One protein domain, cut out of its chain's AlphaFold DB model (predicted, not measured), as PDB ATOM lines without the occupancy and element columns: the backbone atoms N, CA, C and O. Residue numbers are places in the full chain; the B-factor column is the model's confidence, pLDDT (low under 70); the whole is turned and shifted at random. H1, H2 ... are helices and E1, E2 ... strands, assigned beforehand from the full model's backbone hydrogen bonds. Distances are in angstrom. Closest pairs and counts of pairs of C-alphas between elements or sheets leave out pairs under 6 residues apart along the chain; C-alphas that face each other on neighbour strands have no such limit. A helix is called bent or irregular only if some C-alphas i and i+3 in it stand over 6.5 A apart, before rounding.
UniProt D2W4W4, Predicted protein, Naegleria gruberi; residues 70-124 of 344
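AT A GLANCE: This is residues 70 to 124 of the 344 residues of the protein "Predicted protein" of Naegleria gruberi (UniProt D2W4W4). Two small lobes follow one another along an elongated domain, each a two-stranded hairpin with a short helix packed on it: H1 with E1 and E2 in the first, H2 with E3 and E4 in the second. Residues 101 to 105 join the lobes, and the loop of residues 89 to 96 reaches to the end of the long axis away from the second lobe. The printed part has 55 residues, with two named helices and four named strands in the order H1 E1 E2 H2 E3 E4. Both sheets are antiparallel; the class is mixed, helices and strands, with under half of the residues, 25, in named elements. The whole is only just compact, close to loose, with a radius of gyration of the C-alphas of 11.7 A and spans of 34 by 22 by 13 A.

HOW THE PARTS SIT: E1, residues 85 to 88, and E2, residues 97 to 100, form an antiparallel hairpin at 147 degrees, with N 87 and O 98 within hydrogen-bond range at 2.9 A. The closest C-alphas of H1, residues 74 to 79, and E1 are those of Asp 74 and Cys 86, 4.7 A. E3, residues 116 to 118, and E4, residues 121 to 123, form the other antiparallel hairpin, at 133 degrees, with N 118 and O 121 at 2.9 A. The closest C-alphas of H2, residues 106 to 110, and E3 are those of Asp 106 and Tyr 116, 4.3 A. H1 and H2 are apart, as are E1 and E3. The one O i to N i+4 pair of H2 is within hydrogen-bond range; in H1, 1 of 2 is.

IN THESE COORDINATES: H1 begins at C-alpha 74 (-1.755, -24.931, -9.936) and is 10.1 A long; it is irregular, with C-alphas 76 and 79 7.1 A apart. E1 measures 9.4 A, E2 9.1 A, H2 6.3 A and E3 6.5 A. E4, 6.3 A, ends at C-alpha 123 (11.509, -24.706, -19.858).

THE WHOLE: The C-alphas farthest apart, those of Phe 93 and Asn 124, are 35.7 A apart. The printed part has no cut, and no link is long. The mean pLDDT of the printed part is 85.1, with residues 90 to 92 under 70.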
ATOM      1  N   GLU A  70      -8.315 -33.495  -8.468       84.50
ATOM      2  CA  GLU A  70      -6.885 -33.638  -8.156       84.50
ATOM      3  C   GLU A  70      -6.295 -32.316  -7.645       84.50
ATOM      4  O   GLU A  70      -5.349 -32.331  -6.865       84.50
ATOM      5  N   CYS A  71      -6.873 -31.181  -8.044       88.06
ATOM      6  CA  CYS A  71      -6.383 -29.850  -7.698       88.06
ATOM      7  C   CYS A  71      -7.513 -28.816  -7.629       88.06
ATOM      8  O   CYS A  71      -8.546 -28.962  -8.283       88.06
ATOM      9  N   LEU A  72      -7.306 -27.757  -6.848       89.06
ATOM     10  CA  LEU A  72      -8.118 -26.532  -6.838       89.06
ATOM     11  C   LEU A  72      -7.345 -25.357  -7.463       89.06
ATOM     12  O   LEU A  72      -7.937 -24.371  -7.895       89.06
ATOM     13  N   SER A  73      -6.017 -25.462  -7.502       89.00
ATOM     14  CA  SER A  73      -5.093 -24.480  -8.064       89.00
ATOM     15  C   SER A  73      -3.835 -25.158  -8.617       89.00
ATOM     16  O   SER A  73      -3.534 -26.301  -8.273       89.00
ATOM     17  N   ASP A  74      -3.050 -24.441  -9.427       84.88
ATOM     18  CA  ASP A  74      -1.755 -24.931  -9.936       84.88
ATOM     19  C   ASP A  74      -0.790 -25.340  -8.804       84.88
ATOM     20  O   ASP A  74       0.013 -26.257  -8.962       84.88
ATOM     21  N   GLY A  75      -0.898 -24.707  -7.628       87.00
ATOM     22  CA  GLY A  75      -0.071 -25.036  -6.465       87.00
ATOM     23  C   GLY A  75      -0.265 -26.468  -5.960       87.00
ATOM     24  O   GLY A  75       0.697 -27.089  -5.506       87.00
ATOM     25  N   ASP A  76      -1.468 -27.027  -6.106       88.81
ATOM     26  CA  ASP A  76      -1.771 -28.403  -5.690       88.81
ATOM     27  C   ASP A  76      -1.078 -29.431  -6.603       88.81
ATOM     28  O   ASP A  76      -0.716 -30.530  -6.179       88.81
ATOM     29  N   CYS A  77      -0.815 -29.036  -7.849       88.62
ATOM     30  CA  CYS A  77      -0.174 -29.857  -8.866       88.62
ATOM     31  C   CYS A  77       1.359 -29.844  -8.807       88.62
ATOM     32  O   CYS A  77       2.005 -30.656  -9.471       88.62
ATOM     33  N   ALA A  78       1.970 -28.983  -7.988       84.81
ATOM     34  CA  ALA A  78       3.425 -28.819  -7.929       84.81
ATOM     35  C   ALA A  78       4.186 -30.102  -7.536       84.81
ATOM     36  O   ALA A  78       5.354 -30.268  -7.884       84.81
ATOM     37  N   THR A  79       3.534 -31.023  -6.818       85.56
ATOM     38  CA  THR A  79       4.127 -32.309  -6.405       85.56
ATOM     39  C   THR A  79       3.914 -33.433  -7.420       85.56
ATOM     40  O   THR A  79       4.524 -34.500  -7.304       85.56
ATOM     41  N   VAL A  80       3.073 -33.211  -8.432       81.94
ATOM     42  CA  VAL A  80       2.742 -34.209  -9.442       81.94
ATOM     43  C   VAL A  80       3.750 -34.108 -10.583       81.94
ATOM     44  O   VAL A  80       3.676 -33.218 -11.431       81.94
ATOM     45  N   VAL A  81       4.701 -35.048 -10.613       81.62
ATOM     46  CA  VAL A  81       5.750 -35.091 -11.643       81.62
ATOM     47  C   VAL A  81       5.121 -35.063 -13.038       81.62
ATOM     48  O   VAL A  81       4.295 -35.906 -13.396       81.62
ATOM     49  N   GLY A  82       5.513 -34.042 -13.792       81.75
ATOM     50  CA  GLY A  82       5.109 -33.766 -15.160       81.75
ATOM     51  C   GLY A  82       3.675 -33.321 -15.399       81.75
ATOM     52  O   GLY A  82       3.222 -33.278 -16.544       81.75
ATOM     53  N   ARG A  83       2.952 -32.958 -14.336       85.62
ATOM     54  CA  ARG A  83       1.611 -32.384 -14.436       85.62
ATOM     55  C   ARG A  83       1.459 -31.173 -13.514       85.62
ATOM     56  O   ARG A  83       0.687 -31.257 -12.572       85.62
ATOM     57  N   PRO A  84       2.196 -30.071 -13.745       85.00
ATOM     58  CA  PRO A  84       2.262 -28.949 -12.806       85.00
ATOM     59  C   PRO A  84       1.061 -27.992 -12.867       85.00
ATOM     60  O   PRO A  84       1.021 -27.049 -12.086       85.00
ATOM     61  N   MET A  85       0.123 -28.167 -13.804       85.25
ATOM     62  CA  MET A  85      -0.987 -27.230 -14.013       85.25
ATOM     63  C   MET A  85      -2.325 -27.858 -13.647       85.25
ATOM     64  O   MET A  85      -2.554 -29.024 -13.958       85.25
ATOM     65  N   CYS A  86      -3.227 -27.077 -13.060       88.00
ATOM     66  CA  CYS A  86      -4.583 -27.495 -12.750       88.00
ATOM     67  C   CYS A  86      -5.549 -27.091 -13.870       88.00
ATOM     68  O   CYS A  86      -5.849 -25.914 -14.062       88.00
ATOM     69  N   GLU A  87      -6.072 -28.067 -14.611       88.69
ATOM     70  CA  GLU A  87      -7.148 -27.831 -15.574       88.69
ATOM     71  C   GLU A  87      -8.497 -27.914 -14.860       88.69
ATOM     72  O   GLU A  87      -9.026 -29.003 -14.618       88.69
ATOM     73  N   THR A  88      -9.047 -26.754 -14.498       85.44
ATOM     74  CA  THR A  88     -10.404 -26.647 -13.949       85.44
ATOM     75  C   THR A  88     -11.446 -26.890 -15.040       85.44
ATOM     76  O   THR A  88     -11.269 -26.480 -16.192       85.44
ATOM     77  N   GLY A  89     -12.555 -27.543 -14.685       75.19
ATOM     78  CA  GLY A  89     -13.678 -27.750 -15.602       75.19
ATOM     79  C   GLY A  89     -14.223 -26.431 -16.174       75.19
ATOM     80  O   GLY A  89     -14.134 -25.377 -15.553       75.19
ATOM     81  N   ARG A  90     -14.808 -26.472 -17.381       67.69
ATOM     82  CA  ARG A  90     -15.358 -25.269 -18.051       67.69
ATOM     83  C   ARG A  90     -16.655 -24.740 -17.435       67.69
ATOM     84  O   ARG A  90     -17.148 -23.707 -17.886       67.69
ATOM     85  N   ASN A  91     -17.253 -25.458 -16.490       68.50
ATOM     86  CA  ASN A  91     -18.508 -25.034 -15.892       68.50
ATOM     87  C   ASN A  91     -18.216 -24.171 -14.668       68.50
ATOM     88  O   ASN A  91     -17.426 -24.546 -13.811       68.50
ATOM     89  N   GLU A  92     -18.928 -23.054 -14.555       66.25
ATOM     90  CA  GLU A  92     -18.803 -22.053 -13.483       66.25
ATOM     91  C   GLU A  92     -19.046 -22.612 -12.059       66.25
ATOM     92  O   GLU A  92     -18.814 -21.922 -11.071       66.25
ATOM     93  N   PHE A  93     -19.502 -23.864 -11.948       71.75
ATOM     94  CA  PHE A  93     -19.776 -24.567 -10.692       71.75
ATOM     95  C   PHE A  93     -18.704 -25.599 -10.298       71.75
ATOM     96  O   PHE A  93     -18.737 -26.093  -9.169       71.75
ATOM     97  N   ASP A  94     -17.754 -25.916 -11.181       71.06
ATOM     98  CA  ASP A  94     -16.689 -26.882 -10.901       71.06
ATOM     99  C   ASP A  94     -15.488 -26.153 -10.279       71.06
ATOM    100  O   ASP A  94     -14.624 -25.617 -10.965       71.06
ATOM    101  N   ILE A  95     -15.438 -26.124  -8.945       80.38
ATOM    102  CA  ILE A  95     -14.362 -25.479  -8.168       80.38
ATOM    103  C   ILE A  95     -13.018 -26.229  -8.200       80.38
ATOM    104  O   ILE A  95     -12.053 -25.747  -7.619       80.38
ATOM    105  N   GLY A  96     -12.936 -27.385  -8.861       79.81
ATOM    106  CA  GLY A  96     -11.725 -28.200  -8.925       79.81
ATOM    107  C   GLY A  96     -11.460 -28.786 -10.307       79.81
ATOM    108  O   GLY A  96     -12.296 -28.727 -11.211       79.81
ATOM    109  N   GLY A  97     -10.259 -29.329 -10.473       86.31
ATOM    110  CA  GLY A  97      -9.734 -29.783 -11.751       86.31
ATOM    111  C   GLY A  97      -8.835 -31.007 -11.661       86.31
ATOM    112  O   GLY A  97      -8.724 -31.675 -10.627       86.31
ATOM    113  N   LYS A  98      -8.179 -31.292 -12.785       88.06
ATOM    114  CA  LYS A  98      -7.189 -32.360 -12.930       88.06
ATOM    115  C   LYS A  98      -5.801 -31.766 -13.132       88.06
ATOM    116  O   LYS A  98      -5.654 -30.806 -13.887       88.06
ATOM    117  N   CYS A  99      -4.777 -32.374 -12.536       86.62
ATOM    118  CA  CYS A  99      -3.411 -31.983 -12.844       86.62
ATOM    119  C   CYS A  99      -3.041 -32.490 -14.237       86.62
ATOM    120  O   CYS A  99      -3.068 -33.699 -14.512       86.62
ATOM    121  N   ILE A 100      -2.679 -31.562 -15.113       87.19
ATOM    122  CA  ILE A 100      -2.261 -31.807 -16.487       87.19
ATOM    123  C   ILE A 100      -0.832 -31.330 -16.712       87.19
ATOM    124  O   ILE A 100      -0.302 -30.472 -16.001       87.19
ATOM    125  N   ALA A 101      -0.202 -31.905 -17.734       87.44
ATOM    126  CA  ALA A 101       1.072 -31.417 -18.223       87.44
ATOM    127  C   ALA A 101       0.911 -29.966 -18.700       87.44
ATOM    128  O   ALA A 101      -0.016 -29.643 -19.442       87.44
ATOM    129  N   GLY A 102       1.830 -29.094 -18.292       84.69
ATOM    130  CA  GLY A 102       1.888 -27.719 -18.777       84.69
ATOM    131  C   GLY A 102       2.214 -27.628 -20.270       84.69
ATOM    132  O   GLY A 102       1.949 -26.592 -20.889       84.69
ATOM    133  N   CYS A 103       2.733 -28.713 -20.851       90.00
ATOM    134  CA  CYS A 103       2.985 -28.884 -22.274       90.00
ATOM    135  C   CYS A 103       2.877 -30.344 -22.716       90.00
ATOM    136  O   CYS A 103       3.036 -31.265 -21.921       90.00
ATOM    137  N   ILE A 104       2.626 -30.549 -24.008       89.25
ATOM    138  CA  ILE A 104       2.588 -31.882 -24.642       89.25
ATOM    139  C   ILE A 104       3.773 -32.050 -25.606       89.25
ATOM    140  O   ILE A 104       4.237 -33.157 -25.856       89.25
ATOM    141  N   ASN A 105       4.254 -30.941 -26.166       91.12
ATOM    142  CA  ASN A 105       5.377 -30.862 -27.094       91.12
ATOM    143  C   ASN A 105       5.964 -29.441 -27.092       91.12
ATOM    144  O   ASN A 105       5.370 -28.517 -26.527       91.12
ATOM    145  N   ASP A 106       7.095 -29.246 -27.761       89.75
ATOM    146  CA  ASP A 106       7.781 -27.948 -27.815       89.75
ATOM    147  C   ASP A 106       6.903 -26.846 -28.423       89.75
ATOM    148  O   ASP A 106       6.878 -25.727 -27.919       89.75
ATOM    149  N   THR A 107       6.074 -27.172 -29.421       89.88
ATOM    150  CA  THR A 107       5.127 -26.222 -30.029       89.88
ATOM    151  C   THR A 107       4.169 -25.617 -28.999       89.88
ATOM    152  O   THR A 107       3.874 -24.423 -29.052       89.88
ATOM    153  N   SER A 108       3.705 -26.418 -28.033       89.62
ATOM    154  CA  SER A 108       2.846 -25.928 -26.947       89.62
ATOM    155  C   SER A 108       3.573 -24.996 -25.968       89.62
ATOM    156  O   SER A 108       2.928 -24.138 -25.368       89.62
ATOM    157  N   CYS A 109       4.900 -25.112 -25.847       89.06
ATOM    158  CA  CYS A 109       5.721 -24.200 -25.049       89.06
ATOM    159  C   CYS A 109       6.051 -22.906 -25.781       89.06
ATOM    160  O   CYS A 109       5.961 -21.840 -25.173       89.06
ATOM    161  N   ILE A 110       6.322 -22.977 -27.085       83.25
ATOM    162  CA  ILE A 110       6.596 -21.796 -27.915       83.25
ATOM    163  C   ILE A 110       5.412 -20.823 -27.863       83.25
ATOM    164  O   ILE A 110       5.602 -19.621 -27.689       83.25
ATOM    165  N   ALA A 111       4.177 -21.333 -27.900       83.31
ATOM    166  CA  ALA A 111       2.969 -20.514 -27.751       83.31
ATOM    167  C   ALA A 111       2.859 -19.793 -26.389       83.31
ATOM    168  O   ALA A 111       2.133 -18.807 -26.278       83.31
ATOM    169  N   LYS A 112       3.568 -20.276 -25.361       82.50
ATOM    170  CA  LYS A 112       3.645 -19.693 -24.012       82.50
ATOM    171  C   LYS A 112       4.926 -18.872 -23.783       82.50
ATOM    172  O   LYS A 112       5.163 -18.450 -22.657       82.50
ATOM    173  N   GLY A 113       5.743 -18.653 -24.818       82.12
ATOM    174  CA  GLY A 113       7.010 -17.920 -24.713       82.12
ATOM    175  C   GLY A 113       8.168 -18.722 -24.105       82.12
ATOM    176  O   GLY A 113       9.135 -18.127 -23.649       82.12
ATOM    177  N   MET A 114       8.074 -20.054 -24.085       89.62
ATOM    178  CA  MET A 114       9.104 -20.967 -23.567       89.62
ATOM    179  C   MET A 114       9.629 -21.870 -24.692       89.62
ATOM    180  O   MET A 114       8.972 -22.037 -25.716       89.62
ATOM    181  N   GLN A 115      10.802 -22.477 -24.520       88.25
ATOM    182  CA  GLN A 115      11.538 -23.046 -25.660       88.25
ATOM    183  C   GLN A 115      11.237 -24.518 -25.938       88.25
ATOM    184  O   GLN A 115      11.144 -24.915 -27.098       88.25
ATOM    185  N   TYR A 116      11.074 -25.335 -24.897       90.81
ATOM    186  CA  TYR A 116      10.829 -26.768 -25.059       90.81
ATOM    187  C   TYR A 116      10.035 -27.351 -23.895       90.81
ATOM    188  O   TYR A 116       9.916 -26.746 -22.827       90.81
ATOM    189  N   CYS A 117       9.483 -28.537 -24.128       92.88
ATOM    190  CA  CYS A 117       8.736 -29.301 -23.148       92.88
ATOM    191  C   CYS A 117       9.619 -30.400 -22.549       92.88
ATOM    192  O   CYS A 117       9.999 -31.339 -23.247       92.88
ATOM    193  N   ASN A 118       9.913 -30.312 -21.252       91.62
ATOM    194  CA  ASN A 118      10.615 -31.356 -20.515       91.62
ATOM    195  C   ASN A 118       9.678 -31.988 -19.493       91.62
ATOM    196  O   ASN A 118       9.240 -31.310 -18.566       91.62
ATOM    197  N   ASP A 119       9.346 -33.265 -19.682       88.62
ATOM    198  CA  ASP A 119       8.427 -34.004 -18.815       88.62
ATOM    199  C   ASP A 119       7.145 -33.220 -18.506       88.62
ATOM    200  O   ASP A 119       6.726 -33.131 -17.365       88.62
ATOM    201  N   GLY A 120       6.523 -32.581 -19.499       85.50
ATOM    202  CA  GLY A 120       5.283 -31.832 -19.282       85.50
ATOM    203  C   GLY A 120       5.447 -30.467 -18.604       85.50
ATOM    204  O   GLY A 120       4.444 -29.829 -18.286       85.50
ATOM    205  N   VAL A 121       6.674 -29.980 -18.417       87.50
ATOM    206  CA  VAL A 121       6.977 -28.621 -17.953       87.50
ATOM    207  C   VAL A 121       7.643 -27.836 -19.080       87.50
ATOM    208  O   VAL A 121       8.606 -28.301 -19.686       87.50
ATOM    209  N   CYS A 122       7.153 -26.630 -19.367       87.94
ATOM    210  CA  CYS A 122       7.845 -25.745 -20.298       87.94
ATOM    211  C   CYS A 122       9.095 -25.161 -19.650       87.94
ATOM    212  O   CYS A 122       9.034 -24.662 -18.528       87.94
ATOM    213  N   SER A 123      10.223 -25.207 -20.347       92.69
ATOM    214  CA  SER A 123      11.509 -24.706 -19.858       92.69
ATOM    215  C   SER A 123      12.270 -23.964 -20.958       92.69
ATOM    216  O   SER A 123      12.034 -24.178 -22.150       92.69
ATOM    217  N   ASN A 124      13.184 -23.086 -20.544       92.94
ATOM    218  CA  ASN A 124      14.197 -22.507 -21.421       92.94
ATOM    219  C   ASN A 124      15.427 -23.415 -21.443       92.94
ATOM    220  O   ASN A 124      15.724 -24.118 -20.470       92.94
TER     221      ASN A 124